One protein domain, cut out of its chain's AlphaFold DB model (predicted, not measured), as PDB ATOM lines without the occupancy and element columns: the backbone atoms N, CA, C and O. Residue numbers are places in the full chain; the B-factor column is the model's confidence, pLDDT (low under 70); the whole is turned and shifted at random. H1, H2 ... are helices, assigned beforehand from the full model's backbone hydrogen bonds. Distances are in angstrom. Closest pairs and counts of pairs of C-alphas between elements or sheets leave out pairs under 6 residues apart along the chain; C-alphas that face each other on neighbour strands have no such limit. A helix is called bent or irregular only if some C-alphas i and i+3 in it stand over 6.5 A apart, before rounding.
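Overview. This is residues 5 to 135 of the 262 residues of an uncharacterized protein of Flavobacterium sp. 38-13 (UniProt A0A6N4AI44). An open frame of helices: the hairpin of H2 and H3 makes one side, short H1 beside H5 another, and long H4 meets H5 at a corner. Residues 46 to 51 stick out. The printed part has 131 residues with five named helices, H1 to H5: all helix, only just loose, close to compact (radius of gyration of the C-alphas 17.1 A), spanning 52 by 33 by 33 A.

Along the chain. Find H1, residues 5 to 14, from C-alpha 5 at (96.499, 179.968, 172.513). Next come H2, residues 25 to 40, H3, residues 55 to 77, 33.5 A, and H4, residues 89 to 112, 35.6 A, irregular: C-alphas 90 and 93 are 7.6 A apart. H5, residues 117 to 133, ends at (99.245, 165.896, 186.954).

Arrangement. See H1 touch H5 (residues 118 to 125 alone), closest C-alphas Leu 8 and Phe 125, 5.6 A, at a shallow tilt of 28 degrees, the same way. H2 and H3 touch as a hairpin, closest C-alphas Gly 33 and Gly 65, 4.7 A, at a shallow 30 degrees, opposite ways. Residues 106 to 110 of H4 and residue 117 of H5 only just touch, 3 pairs within 8 A, closest C-alphas Asn 107 and Leu 117, 6.2 A, about perpendicular at 83 degrees. Every O i to N i+4 pair is within hydrogen-bond range in H1 and H2, but 17 of 19 in H3, 18 of 20 in H4, 12 of 13 in H5.

Size, cuts and confidence. The printed part has no cut; links H2 to H3 and H3 to H4 are long. Confidence is low at residues 47 to 62, among others.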
ATOM      1  N   ILE A   5      95.380 180.363 173.368       80.75
ATOM      2  CA  ILE A   5      96.499 179.968 172.513       80.75
ATOM      3  C   ILE A   5      97.829 180.248 173.223       80.75
ATOM      4  O   ILE A   5      98.683 179.372 173.240       80.75
ATOM      5  N   GLU A   6      97.981 181.399 173.889       82.12
ATOM      6  CA  GLU A   6      99.210 181.742 174.629       82.12
ATOM      7  C   GLU A   6      99.486 180.738 175.754       82.12
ATOM      8  O   GLU A   6     100.593 180.214 175.851       82.12
ATOM      9  N   LYS A   7      98.466 180.378 176.544       79.94
ATOM     10  CA  LYS A   7      98.600 179.352 177.595       79.94
ATOM     11  C   LYS A   7      98.996 177.985 177.038       79.94
ATOM     12  O   LYS A   7      99.794 177.270 177.644       79.94
ATOM     13  N   LEU A   8      98.430 177.603 175.893       79.00
ATOM     14  CA  LEU A   8      98.779 176.349 175.231       79.00
ATOM     15  C   LEU A   8     100.227 176.380 174.721       79.00
ATOM     16  O   LEU A   8     100.950 175.399 174.893       79.00
ATOM     17  N   THR A   9     100.672 177.508 174.163       82.62
ATOM     18  CA  THR A   9     102.061 177.714 173.735       82.62
ATOM     19  C   THR A   9     103.033 177.627 174.913       82.62
ATOM     20  O   THR A   9     104.054 176.947 174.809       82.62
ATOM     21  N   GLU A  10     102.711 178.238 176.056       83.50
ATOM     22  CA  GLU A  10     103.519 178.143 177.280       83.50
ATOM     23  C   GLU A  10     103.643 176.691 177.773       83.50
ATOM     24  O   GLU A  10     104.742 176.223 178.084       83.50
ATOM     25  N   LEU A  11     102.538 175.938 177.781       81.56
ATOM     26  CA  LEU A  11     102.543 174.519 178.149       81.56
ATOM     27  C   LEU A  11     103.398 173.677 177.191       81.56
ATOM     28  O   LEU A  11     104.144 172.795 177.620       81.56
ATOM     29  N   GLN A  12     103.320 173.955 175.888       82.69
ATOM     30  CA  GLN A  12     104.135 173.291 174.872       82.69
ATOM     31  C   GLN A  12     105.627 173.616 175.034       82.69
ATOM     32  O   GLN A  12     106.458 172.712 174.917       82.69
ATOM     33  N   ALA A  13     105.980 174.854 175.388       83.06
ATOM     34  CA  ALA A  13     107.356 175.212 175.736       83.06
ATOM     35  C   ALA A  13     107.867 174.354 176.908       83.06
ATOM     36  O   ALA A  13     108.946 173.767 176.829       83.06
ATOM     37  N   GLY A  14     107.049 174.200 177.957       75.12
ATOM     38  CA  GLY A  14     107.353 173.342 179.108       75.12
ATOM     39  C   GLY A  14     107.498 171.852 178.762       75.12
ATOM     40  O   GLY A  14     108.184 171.115 179.466       75.12
ATOM     41  N   LEU A  15     106.906 171.408 177.649       73.62
ATOM     42  CA  LEU A  15     107.042 170.053 177.105       73.62
ATOM     43  C   LEU A  15     108.294 169.842 176.240       73.62
ATOM     44  O   LEU A  15     108.514 168.728 175.763       73.62
ATOM     45  N   GLY A  16     109.108 170.879 176.037       75.44
ATOM     46  CA  GLY A  16     110.331 170.806 175.241       75.44
ATOM     47  C   GLY A  16     110.134 171.091 173.751       75.44
ATOM     48  O   GLY A  16     111.058 170.863 172.968       75.44
ATOM     49  N   TYR A  17     108.967 171.603 173.340       80.38
ATOM     50  CA  TYR A  17     108.822 172.168 171.999       80.38
ATOM     51  C   TYR A  17     109.664 173.447 171.891       80.38
ATOM     52  O   TYR A  17     109.604 174.325 172.750       80.38
ATOM     53  N   LYS A  18     110.476 173.534 170.832       76.62
ATOM     54  CA  LYS A  18     111.317 174.696 170.521       76.62
ATOM     55  C   LYS A  18     110.623 175.562 169.471       76.62
ATOM     56  O   LYS A  18     110.089 175.028 168.504       76.62
ATOM     57  N   PHE A  19     110.674 176.880 169.654       76.50
ATOM     58  CA  PHE A  19     110.058 177.878 168.772       76.50
ATOM     59  C   PHE A  19     111.141 178.761 168.133       76.50
ATOM     60  O   PHE A  19     111.248 179.947 168.425       76.50
ATOM     61  N   ASN A  20     112.009 178.158 167.321       74.81
ATOM     62  CA  ASN A  20     113.167 178.806 166.688       74.81
ATOM     63  C   ASN A  20     112.973 179.086 165.183       74.81
ATOM     64  O   ASN A  20     113.933 179.454 164.515       74.81
ATOM     65  N   GLY A  21     111.755 178.916 164.656       67.56
ATOM     66  CA  GLY A  21     111.446 179.084 163.229       67.56
ATOM     67  C   GLY A  21     111.672 177.831 162.377       67.56
ATOM     68  O   GLY A  21     111.338 177.843 161.199       67.56
ATOM     69  N   GLU A  22     112.183 176.747 162.962       74.81
ATOM     70  CA  GLU A  22     112.270 175.440 162.310       74.81
ATOM     71  C   GLU A  22     111.033 174.592 162.621       74.81
ATOM     72  O   GLU A  22     110.394 174.722 163.672       74.81
ATOM     73  N   ILE A  23     110.704 173.678 161.711       78.81
ATOM     74  CA  ILE A  23     109.582 172.763 161.898       78.81
ATOM     75  C   ILE A  23     109.976 171.678 162.889       78.81
ATOM     76  O   ILE A  23     110.875 170.876 162.649       78.81
ATOM     77  N   ASN A  24     109.255 171.624 164.006       83.56
ATOM     78  CA  ASN A  24     109.461 170.593 165.007       83.56
ATOM     79  C   ASN A  24     108.912 169.232 164.508       83.56
ATOM     80  O   ASN A  24     107.699 169.117 164.297       83.56
ATOM     81  N   PRO A  25     109.744 168.176 164.397       79.44
ATOM     82  CA  PRO A  25     109.317 166.871 163.882       79.44
ATOM     83  C   PRO A  25     108.164 166.242 164.665       79.44
ATOM     84  O   PRO A  25     107.233 165.676 164.096       79.44
ATOM     85  N   VAL A  26     108.193 166.375 165.991       81.94
ATOM     86  CA  VAL A  26     107.163 165.819 166.872       81.94
ATOM     87  C   VAL A  26     105.856 166.602 166.748       81.94
ATOM     88  O   VAL A  26     104.785 166.013 166.894       81.94
ATOM     89  N   ALA A  27     105.916 167.908 166.477       83.44
ATOM     90  CA  ALA A  27     104.730 168.726 166.227       83.44
ATOM     91  C   ALA A  27     104.079 168.358 164.891       83.44
ATOM     92  O   ALA A  27     102.871 168.137 164.857       83.44
ATOM     93  N   LEU A  28     104.875 168.206 163.828       83.19
ATOM     94  CA  LEU A  28     104.378 167.830 162.503       83.19
ATOM     95  C   LEU A  28     103.729 166.437 162.507       83.19
ATOM     96  O   LEU A  28     102.600 166.272 162.052       83.19
ATOM     97  N   LEU A  29     104.394 165.441 163.101       80.75
ATOM     98  CA  LEU A  29     103.814 164.101 163.265       80.75
ATOM     99  C   LEU A  29     102.587 164.114 164.188       80.75
ATOM    100  O   LEU A  29     101.662 163.325 164.012       80.75
ATOM    101  N   GLY A  30     102.568 165.012 165.177       81.00
ATOM    102  CA  GLY A  30     101.395 165.267 166.009       81.00
ATOM    103  C   GLY A  30     100.204 165.745 165.182       81.00
ATOM    104  O   GLY A  30      99.139 165.147 165.285       81.00
ATOM    105  N   LEU A  31     100.400 166.751 164.326       86.25
ATOM    106  CA  LEU A  31      99.367 167.274 163.428       86.25
ATOM    107  C   LEU A  31      98.783 166.171 162.539       86.25
ATOM    108  O   LEU A  31      97.563 166.023 162.471       86.25
ATOM    109  N   PHE A  32      99.631 165.370 161.892       82.44
ATOM    110  CA  PHE A  32      99.163 164.294 161.015       82.44
ATOM    111  C   PHE A  32      98.406 163.196 161.769       82.44
ATOM    112  O   PHE A  32      97.363 162.748 161.298       82.44
ATOM    113  N   GLY A  33      98.891 162.793 162.949       77.81
ATOM    114  CA  GLY A  33      98.211 161.796 163.779       77.81
ATOM    115  C   GLY A  33      96.818 162.259 164.214       77.81
ATOM    116  O   GLY A  33      95.846 161.546 163.999       77.81
ATOM    117  N   GLU A  34      96.700 163.481 164.740       84.19
ATOM    118  CA  GLU A  34      95.402 164.027 165.169       84.19
ATOM    119  C   GLU A  34      94.457 164.255 163.973       84.19
ATOM    120  O   GLU A  34      93.257 164.022 164.085       84.19
ATOM    121  N   SER A  35      94.979 164.645 162.802       83.75
ATOM    122  CA  SER A  35      94.158 164.768 161.581       83.75
ATOM    123  C   SER A  35      93.554 163.425 161.163       83.75
ATOM    124  O   SER A  35      92.401 163.368 160.740       83.75
ATOM    125  N   ALA A  36      94.312 162.336 161.310       76.88
ATOM    126  CA  ALA A  36      93.828 160.993 161.028       76.88
ATOM    127  C   ALA A  36      92.840 160.484 162.091       76.88
ATOM    128  O   ALA A  36      91.869 159.826 161.732       76.88
ATOM    129  N   GLU A  37      93.021 160.824 163.372       76.75
ATOM    130  CA  GLU A  37      92.025 160.535 164.419       76.75
ATOM    131  C   GLU A  37      90.699 161.260 164.134       76.75
ATOM    132  O   GLU A  37      89.634 160.652 164.189       76.75
ATOM    133  N   VAL A  38      90.743 162.536 163.731       80.38
ATOM    134  CA  VAL A  38      89.539 163.278 163.313       80.38
ATOM    135  C   VAL A  38      88.856 162.608 162.118       80.38
ATOM    136  O   VAL A  38      87.625 162.541 162.069       80.38
ATOM    137  N   LEU A  39      89.636 162.098 161.160       79.94
ATOM    138  CA  LEU A  39      89.103 161.348 160.025       79.94
ATOM    139  C   LEU A  39      88.428 160.045 160.468       79.94
ATOM    140  O   LEU A  39      87.333 159.751 159.997       79.94
ATOM    141  N   HIS A  40      89.050 159.305 161.388       73.75
ATOM    142  CA  HIS A  40      88.523 158.056 161.936       73.75
ATOM    143  C   HIS A  40      87.172 158.249 162.641       73.75
ATOM    144  O   HIS A  40      86.260 157.444 162.477       73.75
ATOM    145  N   GLU A  41      87.014 159.362 163.358       78.06
ATOM    146  CA  GLU A  41      85.766 159.753 164.027       78.06
ATOM    147  C   GLU A  41      84.692 160.292 163.056       78.06
ATOM    148  O   GLU A  41      83.593 160.674 163.471       78.06
ATOM    149  N   THR A  42      84.987 160.360 161.753       73.69
ATOM    150  CA  THR A  42      84.091 160.927 160.744       73.69
ATOM    151  C   THR A  42      83.497 159.847 159.850       73.69
ATOM    152  O   THR A  42      84.194 159.065 159.213       73.69
ATOM    153  N   ILE A  43      82.173 159.876 159.707       74.12
ATOM    154  CA  ILE A  43      81.447 159.010 158.780       74.12
ATOM    155  C   ILE A  43      80.911 159.850 157.618       74.12
ATOM    156  O   ILE A  43      80.038 160.702 157.803       74.12
ATOM    157  N   LEU A  44      81.384 159.577 156.400       73.00
ATOM    158  CA  LEU A  44      80.822 160.168 155.187       73.00
ATOM    159  C   LEU A  44      79.682 159.299 154.654       73.00
ATOM    160  O   LEU A  44      79.876 158.146 154.278       73.00
ATOM    161  N   MET A  45      78.477 159.865 154.589       73.81
ATOM    162  CA  MET A  45      77.296 159.182 154.061       73.81
ATOM    163  C   MET A  45      76.583 160.036 153.020       73.81
ATOM    164  O   MET A  45      76.426 161.249 153.173       73.81
ATOM    165  N   LYS A  46      76.065 159.392 151.972       73.12
ATOM    166  CA  LYS A  46      75.176 160.052 151.018       73.12
ATOM    167  C   LYS A  46      73.807 160.264 151.661       73.12
ATOM    168  O   LYS A  46      73.051 159.310 151.857       73.12
ATOM    169  N   LYS A  47      73.478 161.531 151.929       63.75
ATOM    170  CA  LYS A  47      72.278 161.981 152.658       63.75
ATOM    171  C   LYS A  47      70.957 161.379 152.157       63.75
ATOM    172  O   LYS A  47      70.057 161.146 152.949       63.75
ATOM    173  N   GLU A  48      70.850 161.105 150.860       67.38
ATOM    174  CA  GLU A  48      69.615 160.612 150.229       67.38
ATOM    175  C   GLU A  48      69.499 159.082 150.169       67.38
ATOM    176  O   GLU A  48      68.446 158.564 149.816       67.38
ATOM    177  N   GLN A  49      70.574 158.343 150.463       62.66
ATOM    178  CA  GLN A  49      70.621 156.890 150.242       62.66
ATOM    179  C   GLN A  49      71.063 156.093 151.473       62.66
ATOM    180  O   GLN A  49      71.065 154.866 151.407       62.66
ATOM    181  N   GLY A  50      71.473 156.755 152.561       62.19
ATOM    182  CA  GLY A  50      71.986 156.083 153.762       62.19
ATOM    183  C   GLY A  50      73.219 155.211 153.496       62.19
ATOM    184  O   GLY A  50      73.540 154.343 154.298       62.19
ATOM    185  N   LYS A  51      73.892 155.402 152.352       64.12
ATOM    186  CA  LYS A  51      75.077 154.638 151.958       64.12
ATOM    187  C   LYS A  51      76.334 155.371 152.397       64.12
ATOM    188  O   LYS A  51      76.479 156.558 152.094       64.12
ATOM    189  N   PHE A  52      77.232 154.643 153.055       69.62
ATOM    190  CA  PHE A  52      78.597 155.086 153.322       69.62
ATOM    191  C   PHE A  52      79.311 155.385 152.002       69.62
ATOM    192  O   PHE A  52      79.147 154.667 151.013       69.62
ATOM    193  N   LEU A  53      80.063 156.478 151.979       64.19
ATOM    194  CA  LEU A  53      80.894 156.882 150.853       64.19
ATOM    195  C   LEU A  53      82.358 156.666 151.229       64.19
ATOM    196  O   LEU A  53      82.769 157.094 152.303       64.19
ATOM    197  N   TYR A  54      83.121 156.049 150.325       64.25
ATOM    198  CA  TYR A  54      84.579 155.905 150.428       64.25
ATOM    199  C   TYR A  54      85.069 155.246 151.732       64.25
ATOM    200  O   TYR A  54      86.078 155.652 152.303       64.25
ATOM    201  N   GLY A  55      84.314 154.271 152.256       66.75
ATOM    202  CA  GLY A  55      84.614 153.641 153.548       66.75
ATOM    203  C   GLY A  55      86.008 153.013 153.596       66.75
ATOM    204  O   GLY A  55      86.737 153.226 154.562       66.75
ATOM    205  N   ASP A  56      86.403 152.318 152.529       65.06
ATOM    206  CA  ASP A  56      87.700 151.643 152.450       65.06
ATOM    207  C   ASP A  56      88.856 152.651 152.328       65.06
ATOM    208  O   ASP A  56      89.884 152.509 152.991       65.06
ATOM    209  N   GLU A  57      88.691 153.714 151.536       67.62
ATOM    210  CA  GLU A  57      89.709 154.753 151.356       67.62
ATOM    211  C   GLU A  57      89.911 155.594 152.625       67.62
ATOM    212  O   GLU A  57      91.045 155.930 152.973       67.62
ATOM    213  N   LEU A  58      88.833 155.903 153.351       65.12
ATOM    214  CA  LEU A  58      88.906 156.616 154.630       65.12
ATOM    215  C   LEU A  58      89.506 155.740 155.736       65.12
ATOM    216  O   LEU A  58      90.288 156.234 156.554       65.12
ATOM    217  N   ALA A  59      89.199 154.439 155.741       66.75
ATOM    218  CA  ALA A  59      89.826 153.483 156.648       66.75
ATOM    219  C   ALA A  59      91.335 153.363 156.379       66.75
ATOM    220  O   ALA A  59      92.135 153.395 157.316       66.75
ATOM    221  N   ALA A  60      91.741 153.314 155.106       66.69
ATOM    222  CA  ALA A  60      93.148 153.310 154.713       66.69
ATOM    223  C   ALA A  60      93.870 154.614 155.096       66.69
ATOM    224  O   ALA A  60      94.997 154.580 155.582       66.69
ATOM    225  N   ALA A  61      93.231 155.773 154.937       66.31
ATOM    226  CA  ALA A  61      93.804 157.043 155.385       66.31
ATOM    227  C   ALA A  61      93.930 157.122 156.921       66.31
ATOM    228  O   ALA A  61      94.909 157.662 157.438       66.31
ATOM    229  N   SER A  62      92.989 156.528 157.659       69.94
ATOM    230  CA  SER A  62      93.035 156.459 159.126       69.94
ATOM    231  C   SER A  62      94.164 155.550 159.632       69.94
ATOM    232  O   SER A  62      94.829 155.880 160.616       69.94
ATOM    233  N   SER A  63      94.445 154.437 158.944       72.25
ATOM    234  CA  SER A  63      95.524 153.513 159.334       72.25
ATOM    235  C   SER A  63      96.921 154.134 159.197       72.25
ATOM    236  O   SER A  63      97.805 153.854 160.013       72.25
ATOM    237  N   VAL A  64      97.110 155.068 158.257       69.44
ATOM    238  CA  VAL A  64      98.327 155.895 158.168       69.44
ATOM    239  C   VAL A  64      98.532 156.721 159.445       69.44
ATOM    240  O   VAL A  64      99.664 156.864 159.910       69.44
ATOM    241  N   GLY A  65      97.452 157.189 160.076       70.00
ATOM    242  CA  GLY A  65      97.492 157.873 161.371       70.00
ATOM    243  C   GLY A  65      98.125 157.041 162.484       70.00
ATOM    244  O   GLY A  65      98.997 157.533 163.203       70.00
ATOM    245  N   ALA A  66      97.754 155.762 162.585       70.50
ATOM    246  CA  ALA A  66      98.312 154.841 163.578       70.50
ATOM    247  C   ALA A  66      99.820 154.610 163.368       70.50
ATOM    248  O   ALA A  66     100.599 154.593 164.326       70.50
ATOM    249  N   ILE A  67     100.256 154.499 162.108       71.00
ATOM    250  CA  ILE A  67     101.678 154.390 161.754       71.00
ATOM    251  C   ILE A  67     102.435 155.644 162.211       71.00
ATOM    252  O   ILE A  67     103.476 155.542 162.864       71.00
ATOM    253  N   ILE A  68     101.896 156.830 161.918       70.56
ATOM    254  CA  ILE A  68     102.490 158.115 162.305       70.56
ATOM    255  C   ILE A  68     102.567 158.264 163.830       70.56
ATOM    256  O   ILE A  68     103.600 158.694 164.353       70.56
ATOM    257  N   ASP A  69     101.523 157.879 164.567       72.25
ATOM    258  CA  ASP A  69     101.527 157.931 166.031       72.25
ATOM    259  C   ASP A  69     102.581 156.990 166.638       72.25
ATOM    260  O   ASP A  69     103.305 157.369 167.566       72.25
ATOM    261  N   ASN A  70     102.754 155.799 166.061       74.06
ATOM    262  CA  ASN A  70     103.805 154.867 166.456       74.06
ATOM    263  C   ASN A  70     105.207 155.435 166.207       74.06
ATOM    264  O   ASN A  70     106.071 155.334 167.085       74.06
ATOM    265  N   ILE A  71     105.434 156.086 165.060       73.19
ATOM    266  CA  ILE A  71     106.687 156.804 164.788       73.19
ATOM    267  C   ILE A  71     106.893 157.887 165.854       73.19
ATOM    268  O   ILE A  71     107.905 157.869 166.551       73.19
ATOM    269  N   LYS A  72     105.905 158.759 166.088       80.81
ATOM    270  CA  LYS A  72     105.949 159.816 167.118       80.81
ATOM    271  C   LYS A  72     106.303 159.265 168.509       80.81
ATOM    272  O   LYS A  72     107.122 159.855 169.219       80.81
ATOM    273  N   LYS A  73     105.725 158.126 168.910       80.38
ATOM    274  CA  LYS A  73     106.035 157.438 170.178       80.38
ATOM    275  C   LYS A  73     107.476 156.926 170.224       80.38
ATOM    276  O   LYS A  73     108.125 157.099 171.255       80.38
ATOM    277  N   LYS A  74     107.988 156.333 169.139       80.12
ATOM    278  CA  LYS A  74     109.388 155.872 169.045       80.12
ATOM    279  C   LYS A  74     110.367 157.035 169.226       80.12
ATOM    280  O   LYS A  74     111.279 156.922 170.039       80.12
ATOM    281  N   ILE A  75     110.109 158.170 168.572       78.00
ATOM    282  CA  ILE A  75     110.925 159.393 168.693       78.00
ATOM    283  C   ILE A  75     110.939 159.904 170.133       78.00
ATOM    284  O   ILE A  75     111.989 160.190 170.690       78.00
ATOM    285  N   ARG A  76     109.772 159.970 170.785       75.81
ATOM    286  CA  ARG A  76     109.682 160.435 172.179       75.81
ATOM    287  C   ARG A  76     110.398 159.519 173.175       75.81
ATOM    288  O   ARG A  76     110.859 160.003 174.207       75.81
ATOM    289  N   LYS A  77     110.438 158.209 172.907       77.06
ATOM    290  CA  LYS A  77     111.091 157.216 173.776       77.06
ATOM    291  C   LYS A  77     112.607 157.171 173.573       77.06
ATOM    292  O   LYS A  77     113.319 156.930 174.542       77.06
ATOM    293  N   ASN A  78     113.094 157.408 172.356       77.81
ATOM    294  CA  ASN A  78     114.517 157.362 172.038       77.81
ATOM    295  C   ASN A  78     115.127 158.772 172.023       77.81
ATOM    296  O   ASN A  78     115.075 159.469 171.015       77.81
ATOM    297  N   LYS A  79     115.711 159.182 173.155       67.06
ATOM    298  CA  LYS A  79     116.310 160.519 173.319       67.06
ATOM    299  C   LYS A  79     117.585 160.736 172.498       67.06
ATOM    300  O   LYS A  79     117.947 161.889 172.293       67.06
ATOM    301  N   ASP A  80     118.218 159.661 172.032       72.88
ATOM    302  CA  ASP A  80     119.467 159.706 171.264       72.88
ATOM    303  C   ASP A  80     119.216 159.720 169.744       72.88
ATOM    304  O   ASP A  80     120.151 159.763 168.947       72.88
ATOM    305  N   LEU A  81     117.947 159.664 169.323       74.50
ATOM    306  CA  LEU A  81     117.558 159.677 167.920       74.50
ATOM    307  C   LEU A  81     117.449 161.122 167.413       74.50
ATOM    308  O   LEU A  81     116.466 161.814 167.688       74.50
ATOM    309  N   GLU A  82     118.440 161.570 166.644       69.88
ATOM    310  CA  GLU A  82     118.379 162.849 165.934       69.88
ATOM    311  C   GLU A  82     117.518 162.708 164.675       69.88
ATOM    312  O   GLU A  82     117.817 161.920 163.778       69.88
ATOM    313  N   ILE A  83     116.416 163.456 164.621       71.44
ATOM    314  CA  ILE A  83     115.507 163.473 163.474       71.44
ATOM    315  C   ILE A  83     115.373 164.891 162.974       71.44
ATOM    316  O   ILE A  83     115.012 165.798 163.724       71.44
ATOM    317  N   GLU A  84     115.582 165.035 161.676       69.06
ATOM    318  CA  GLU A  84     115.347 166.258 160.935       69.06
ATOM    319  C   GLU A  84     114.106 166.081 160.054       69.06
ATOM    320  O   GLU A  84     113.921 165.045 159.409       69.06
ATOM    321  N   VAL A  85     113.232 167.087 160.040       72.44
ATOM    322  CA  VAL A  85     112.192 167.192 159.013       72.44
ATOM    323  C   VAL A  85     112.768 168.005 157.876       72.44
ATOM    324  O   VAL A  85     113.043 169.192 158.030       72.44
ATOM    325  N   PHE A  86     112.895 167.368 156.721       74.81
ATOM    326  CA  PHE A  86     113.253 168.054 155.498       74.81
ATOM    327  C   PHE A  86     111.986 168.466 154.748       74.81
ATOM    328  O   PHE A  86     111.230 167.613 154.275       74.81
ATOM    329  N   ILE A  87     111.770 169.774 154.621       74.62
ATOM    330  CA  ILE A  87     110.849 170.330 153.630       74.62
ATOM    331  C   ILE A  87     111.684 170.816 152.464       74.62
ATOM    332  O   ILE A  87     112.617 171.594 152.649       74.62
ATOM    333  N   ASP A  88     111.334 170.350 151.266       76.62
ATOM    334  CA  ASP A  88     111.958 170.823 150.039       76.62
ATOM    335  C   ASP A  88     111.876 172.361 149.987       76.62
ATOM    336  O   ASP A  88     110.763 172.898 149.978       76.62
ATOM    337  N   PRO A  89     113.014 173.085 149.949       75.88
ATOM    338  CA  PRO A  89     113.020 174.542 149.957       75.88
ATOM    339  C   PRO A  89     112.187 175.165 148.836       75.88
ATOM    340  O   PRO A  89     111.642 176.247 149.024       75.88
ATOM    341  N   VAL A  90     112.028 174.490 147.687       81.88
ATOM    342  CA  VAL A  90     111.178 175.011 146.599       81.88
ATOM    343  C   VAL A  90     109.678 174.868 146.878       81.88
ATOM    344  O   VAL A  90     108.860 175.389 146.125       81.88
ATOM    345  N   ARG A  91     109.303 174.152 147.943       81.81
ATOM    346  CA  ARG A  91     107.919 173.900 148.360       81.81
ATOM    347  C   ARG A  91     107.546 174.572 149.677       81.81
ATOM    348  O   ARG A  91     106.413 174.385 150.103       81.81
ATOM    349  N   ILE A  92     108.439 175.331 150.313       83.25
ATOM    350  CA  ILE A  92     108.158 175.919 151.632       83.25
ATOM    351  C   ILE A  92     106.939 176.852 151.599       83.25
ATOM    352  O   ILE A  92     106.040 176.702 152.416       83.25
ATOM    353  N   ASP A  93     106.829 177.697 150.571       85.62
ATOM    354  CA  ASP A  93     105.678 178.593 150.409       85.62
ATOM    355  C   ASP A  93     104.378 177.806 150.195       85.62
ATOM    356  O   ASP A  93     103.327 178.157 150.723       85.62
ATOM    357  N   ALA A  94     104.441 176.709 149.433       87.62
ATOM    358  CA  ALA A  94     103.290 175.836 149.228       87.62
ATOM    359  C   ALA A  94     102.898 175.121 150.528       87.62
ATOM    360  O   ALA A  94     101.718 175.008 150.834       87.62
ATOM    361  N   PHE A  95     103.876 174.677 151.317       84.31
ATOM    362  CA  PHE A  95     103.637 174.068 152.619       84.31
ATOM    363  C   PHE A  95     102.951 175.044 153.586       84.31
ATOM    364  O   PHE A  95     101.974 174.672 154.236       84.31
ATOM    365  N   ASP A  96     103.402 176.297 153.630       86.75
ATOM    366  CA  ASP A  96     102.793 177.337 154.462       86.75
ATOM    367  C   ASP A  96     101.355 177.658 154.031       86.75
ATOM    368  O   ASP A  96     100.487 177.874 154.882       86.75
ATOM    369  N   LEU A  97     101.067 177.637 152.724       92.44
ATOM    370  CA  LEU A  97      99.703 177.789 152.211       92.44
ATOM    371  C   LEU A  97      98.789 176.639 152.657       92.44
ATOM    372  O   LEU A  97      97.683 176.898 153.122       92.44
ATOM    373  N   GLU A  98      99.252 175.389 152.606       88.31
ATOM    374  CA  GLU A  98      98.458 174.237 153.065       88.31
ATOM    375  C   GLU A  98      98.221 174.262 154.592       88.31
ATOM    376  O   GLU A  98      97.148 173.889 155.083       88.31
ATOM    377  N   LEU A  99      99.188 174.756 155.377       86.00
ATOM    378  CA  LEU A  99      98.982 175.012 156.808       86.00
ATOM    379  C   LEU A  99      97.940 176.114 157.051       86.00
ATOM    380  O   LEU A  99      97.114 175.991 157.963       86.00
ATOM    381  N   ALA A 100      97.946 177.172 156.237       87.00
ATOM    382  CA  ALA A 100      96.943 178.230 156.308       87.00
ATOM    383  C   ALA A 100      95.540 177.701 155.958       87.00
ATOM    384  O   ALA A 100      94.581 178.001 156.674       87.00
ATOM    385  N   ASP A 101      95.426 176.851 154.937       88.62
ATOM    386  CA  ASP A 101      94.169 176.196 154.565       88.62
ATOM    387  C   ASP A 101      93.668 175.262 155.673       88.62
ATOM    388  O   ASP A 101      92.480 175.265 156.013       88.62
ATOM    389  N   THR A 102      94.575 174.533 156.328       87.06
ATOM    390  CA  THR A 102      94.241 173.701 157.495       87.06
ATOM    391  C   THR A 102      93.618 174.545 158.610       87.06
ATOM    392  O   THR A 102      92.565 174.195 159.153       87.06
ATOM    393  N   LEU A 103      94.220 175.698 158.925       86.94
ATOM    394  CA  LEU A 103      93.689 176.630 159.921       86.94
ATOM    395  C   LEU A 103      92.330 177.212 159.500       86.94
ATOM    396  O   LEU A 103      91.418 177.317 160.327       86.94
ATOM    397  N   TYR A 104      92.184 177.572 158.224       88.12
ATOM    398  CA  TYR A 104      90.947 178.107 157.663       88.12
ATOM    399  C   TYR A 104      89.779 177.128 157.842       88.12
ATOM    400  O   TYR A 104      88.736 177.494 158.397       88.12
ATOM    401  N   TYR A 105      89.962 175.863 157.452       88.94
ATOM    402  CA  TYR A 105      88.915 174.850 157.589       88.94
ATOM    403  C   TYR A 105      88.647 174.471 159.043       88.94
ATOM    404  O   TYR A 105      87.482 174.298 159.415       88.94
ATOM    405  N   LEU A 106      89.675 174.417 159.894       89.19
ATOM    406  CA  LEU A 106      89.490 174.174 161.324       89.19
ATOM    407  C   LEU A 106      88.605 175.252 161.966       89.19
ATOM    408  O   LEU A 106      87.702 174.935 162.743       89.19
ATOM    409  N   ASN A 107      88.809 176.521 161.603       87.69
ATOM    410  CA  ASN A 107      87.993 177.621 162.108       87.69
ATOM    411  C   ASN A 107      86.529 177.531 161.643       87.69
ATOM    412  O   ASN A 107      85.608 177.763 162.432       87.69
ATOM    413  N   ILE A 108      86.295 177.160 160.380       88.31
ATOM    414  CA  ILE A 108      84.939 176.943 159.858       88.31
ATOM    415  C   ILE A 108      84.247 175.782 160.580       88.31
ATOM    416  O   ILE A 108      83.091 175.918 160.986       88.31
ATOM    417  N   LEU A 109      84.940 174.663 160.802       90.12
ATOM    418  CA  LEU A 109      84.391 173.520 161.537       90.12
ATOM    419  C   LEU A 109      84.064 173.876 162.989       90.12
ATOM    420  O   LEU A 109      82.994 173.514 163.480       90.12
ATOM    421  N   ALA A 110      84.941 174.629 163.657       88.06
ATOM    422  CA  ALA A 110      84.678 175.136 164.998       88.06
ATOM    423  C   ALA A 110      83.416 176.006 165.025       88.06
ATOM    424  O   ALA A 110      82.500 175.751 165.813       88.06
ATOM    425  N   SER A 111      83.324 176.956 164.094       90.50
ATOM    426  CA  SER A 111      82.193 177.880 163.978       90.50
ATOM    427  C   SER A 111      80.875 177.145 163.721       90.50
ATOM    428  O   SER A 111      79.874 177.427 164.378       90.50
ATOM    429  N   ASN A 112      80.876 176.133 162.847       91.62
ATOM    430  CA  ASN A 112      79.706 175.285 162.578       91.62
ATOM    431  C   ASN A 112      79.221 174.522 163.819       91.62
ATOM    432  O   ASN A 112      78.052 174.148 163.902       91.62
ATOM    433  N   ARG A 113      80.105 174.301 164.794       93.06
ATOM    434  CA  ARG A 113      79.785 173.685 166.085       93.06
ATOM    435  C   ARG A 113      79.444 174.693 167.183       93.06
ATOM    436  O   ARG A 113      79.280 174.281 168.330       93.06
ATOM    437  N   GLY A 114      79.346 175.984 166.857       91.81
ATOM    438  CA  GLY A 114      79.138 177.052 167.834       91.81
ATOM    439  C   GLY A 114      80.333 177.250 168.769       91.81
ATOM    440  O   GLY A 114      80.148 177.687 169.901       91.81
ATOM    441  N   LYS A 115      81.538 176.883 168.320       92.81
ATOM    442  CA  LYS A 115      82.796 177.007 169.060       92.81
ATOM    443  C   LYS A 115      83.762 177.941 168.337       92.81
ATOM    444  O   LYS A 115      83.647 178.192 167.141       92.81
ATOM    445  N   THR A 116      84.760 178.407 169.064       90.69
ATOM    446  CA  THR A 116      85.923 179.139 168.566       90.69
ATOM    447  C   THR A 116      87.164 178.247 168.592       90.69
ATOM    448  O   THR A 116      87.195 177.211 169.259       90.69
ATOM    449  N   LEU A 117      88.237 178.662 167.911       89.12
ATOM    450  CA  LEU A 117      89.544 178.010 168.062       89.12
ATOM    451  C   LEU A 117      90.065 178.081 169.510       89.12
ATOM    452  O   LEU A 117      90.732 177.156 169.965       89.12
ATOM    453  N   GLY A 118      89.720 179.142 170.249       88.75
ATOM    454  CA  GLY A 118      90.077 179.297 171.660       88.75
ATOM    455  C   GLY A 118      89.465 178.215 172.551       88.75
ATOM    456  O   GLY A 118      90.149 177.706 173.436       88.75
ATOM    457  N   ASP A 119      88.231 177.796 172.264       89.44
ATOM    458  CA  ASP A 119      87.564 176.721 173.010       89.44
ATOM    459  C   ASP A 119      88.271 175.371 172.806       89.44
ATOM    460  O   ASP A 119      88.414 174.580 173.738       89.44
ATOM    461  N   TYR A 120      88.755 175.097 171.590       89.88
ATOM    462  CA  TYR A 120      89.558 173.901 171.323       89.88
ATOM    463  C   TYR A 120      90.956 173.986 171.937       89.88
ATOM    464  O   TYR A 120      91.453 172.976 172.435       89.88
ATOM    465  N   ALA A 121      91.572 175.172 171.954       87.81
ATOM    466  CA  ALA A 121      92.846 175.387 172.634       87.81
ATOM    467  C   ALA A 121      92.728 175.130 174.147       87.81
ATOM    468  O   ALA A 121      93.590 174.471 174.723       87.81
ATOM    469  N   GLU A 122      91.635 175.569 174.774       88.06
ATOM    470  CA  GLU A 122      91.344 175.288 176.183       88.06
ATOM    471  C   GLU A 122      91.131 173.789 176.444       88.06
ATOM    472  O   GLU A 122      91.721 173.233 177.372       88.06
ATOM    473  N   LEU A 123      90.362 173.100 175.592       90.00
ATOM    474  CA  LEU A 123      90.193 171.644 175.684       90.00
ATOM    475  C   LEU A 123      91.530 170.900 175.558       90.00
ATOM    476  O   LEU A 123      91.800 169.977 176.330       90.00
ATOM    477  N   ALA A 124      92.381 171.306 174.614       87.00
ATOM    478  CA  ALA A 124      93.706 170.726 174.438       87.00
ATOM    479  C   ALA A 124      94.603 170.985 175.658       87.00
ATOM    480  O   ALA A 124      95.260 170.060 176.141       87.00
ATOM    481  N   PHE A 125      94.589 172.209 176.195       86.50
ATOM    482  CA  PHE A 125      95.330 172.574 177.402       86.50
ATOM    483  C   PHE A 125      94.927 171.699 178.593       86.50
ATOM    484  O   PHE A 125      95.802 171.134 179.255       86.50
ATOM    485  N   ASN A 126      93.624 171.524 178.833       86.31
ATOM    486  CA  ASN A 126      93.117 170.695 179.927       86.31
ATOM    487  C   ASN A 126      93.522 169.221 179.746       86.31
ATOM    488  O   ASN A 126      94.126 168.643 180.649       86.31
ATOM    489  N   LYS A 127      93.326 168.648 178.543       86.62
ATOM    490  CA  LYS A 127      93.717 167.259 178.203       86.62
ATOM    491  C   LYS A 127      95.204 166.993 178.462       86.62
ATOM    492  O   LYS A 127      95.580 165.909 178.906       86.62
ATOM    493  N   VAL A 128      96.075 167.949 178.139       83.56
ATOM    494  CA  VAL A 128      97.526 167.808 178.342       83.56
ATOM    495  C   VAL A 128      97.908 168.025 179.806       83.56
ATOM    496  O   VAL A 128      98.727 167.270 180.333       83.56
ATOM    497  N   SER A 129      97.302 169.006 180.474       79.31
ATOM    498  CA  SER A 129      97.573 169.321 181.880       79.31
ATOM    499  C   SER A 129      97.181 168.175 182.815       79.31
ATOM    500  O   SER A 129      97.967 167.801 183.684       79.31
ATOM    501  N   GLU A 130      96.028 167.541 182.595       84.50
ATOM    502  CA  GLU A 130      95.598 166.356 183.354       84.50
ATOM    503  C   GLU A 130      96.597 165.197 183.219       84.50
ATOM    504  O   GLU A 130      96.976 164.567 184.208       84.50
ATOM    505  N   LYS A 131      97.109 164.949 182.005       77.88
ATOM    506  CA  LYS A 131      98.144 163.925 181.770       77.88
ATOM    507  C   LYS A 131      99.458 164.226 182.491       77.88
ATOM    508  O   LYS A 131     100.208 163.299 182.787       77.88
ATOM    509  N   MET A 132      99.768 165.497 182.740       72.38
ATOM    510  CA  MET A 132     100.950 165.881 183.510       72.38
ATOM    511  C   MET A 132     100.754 165.704 185.013       72.38
ATOM    512  O   MET A 132     101.685 165.271 185.684       72.38
ATOM    513  N   GLN A 133      99.564 166.019 185.529       66.69
ATOM    514  CA  GLN A 133      99.245 165.896 186.954       66.69
ATOM    515  C   GLN A 133      99.142 164.430 187.398       66.69
ATOM    516  O   GLN A 133      99.534 164.105 188.513       66.69
ATOM    517  N   ASN A 134      98.701 163.538 186.508       55.53
ATOM    518  CA  ASN A 134      98.531 162.109 186.789       55.53
ATOM    519  C   ASN A 134      99.769 161.243 186.476       55.53
ATOM    520  O   ASN A 134      99.651 160.021 186.381       55.53
ATOM    521  N   LYS A 135     100.965 161.825 186.297       47.31
ATOM    522  CA  LYS A 135     102.192 161.015 186.224       47.31
ATOM    523  C   LYS A 135     102.539 160.498 187.629       47.31
ATOM    524  O   LYS A 135     102.783 161.331 188.501       47.31
TER     525      LYS A 135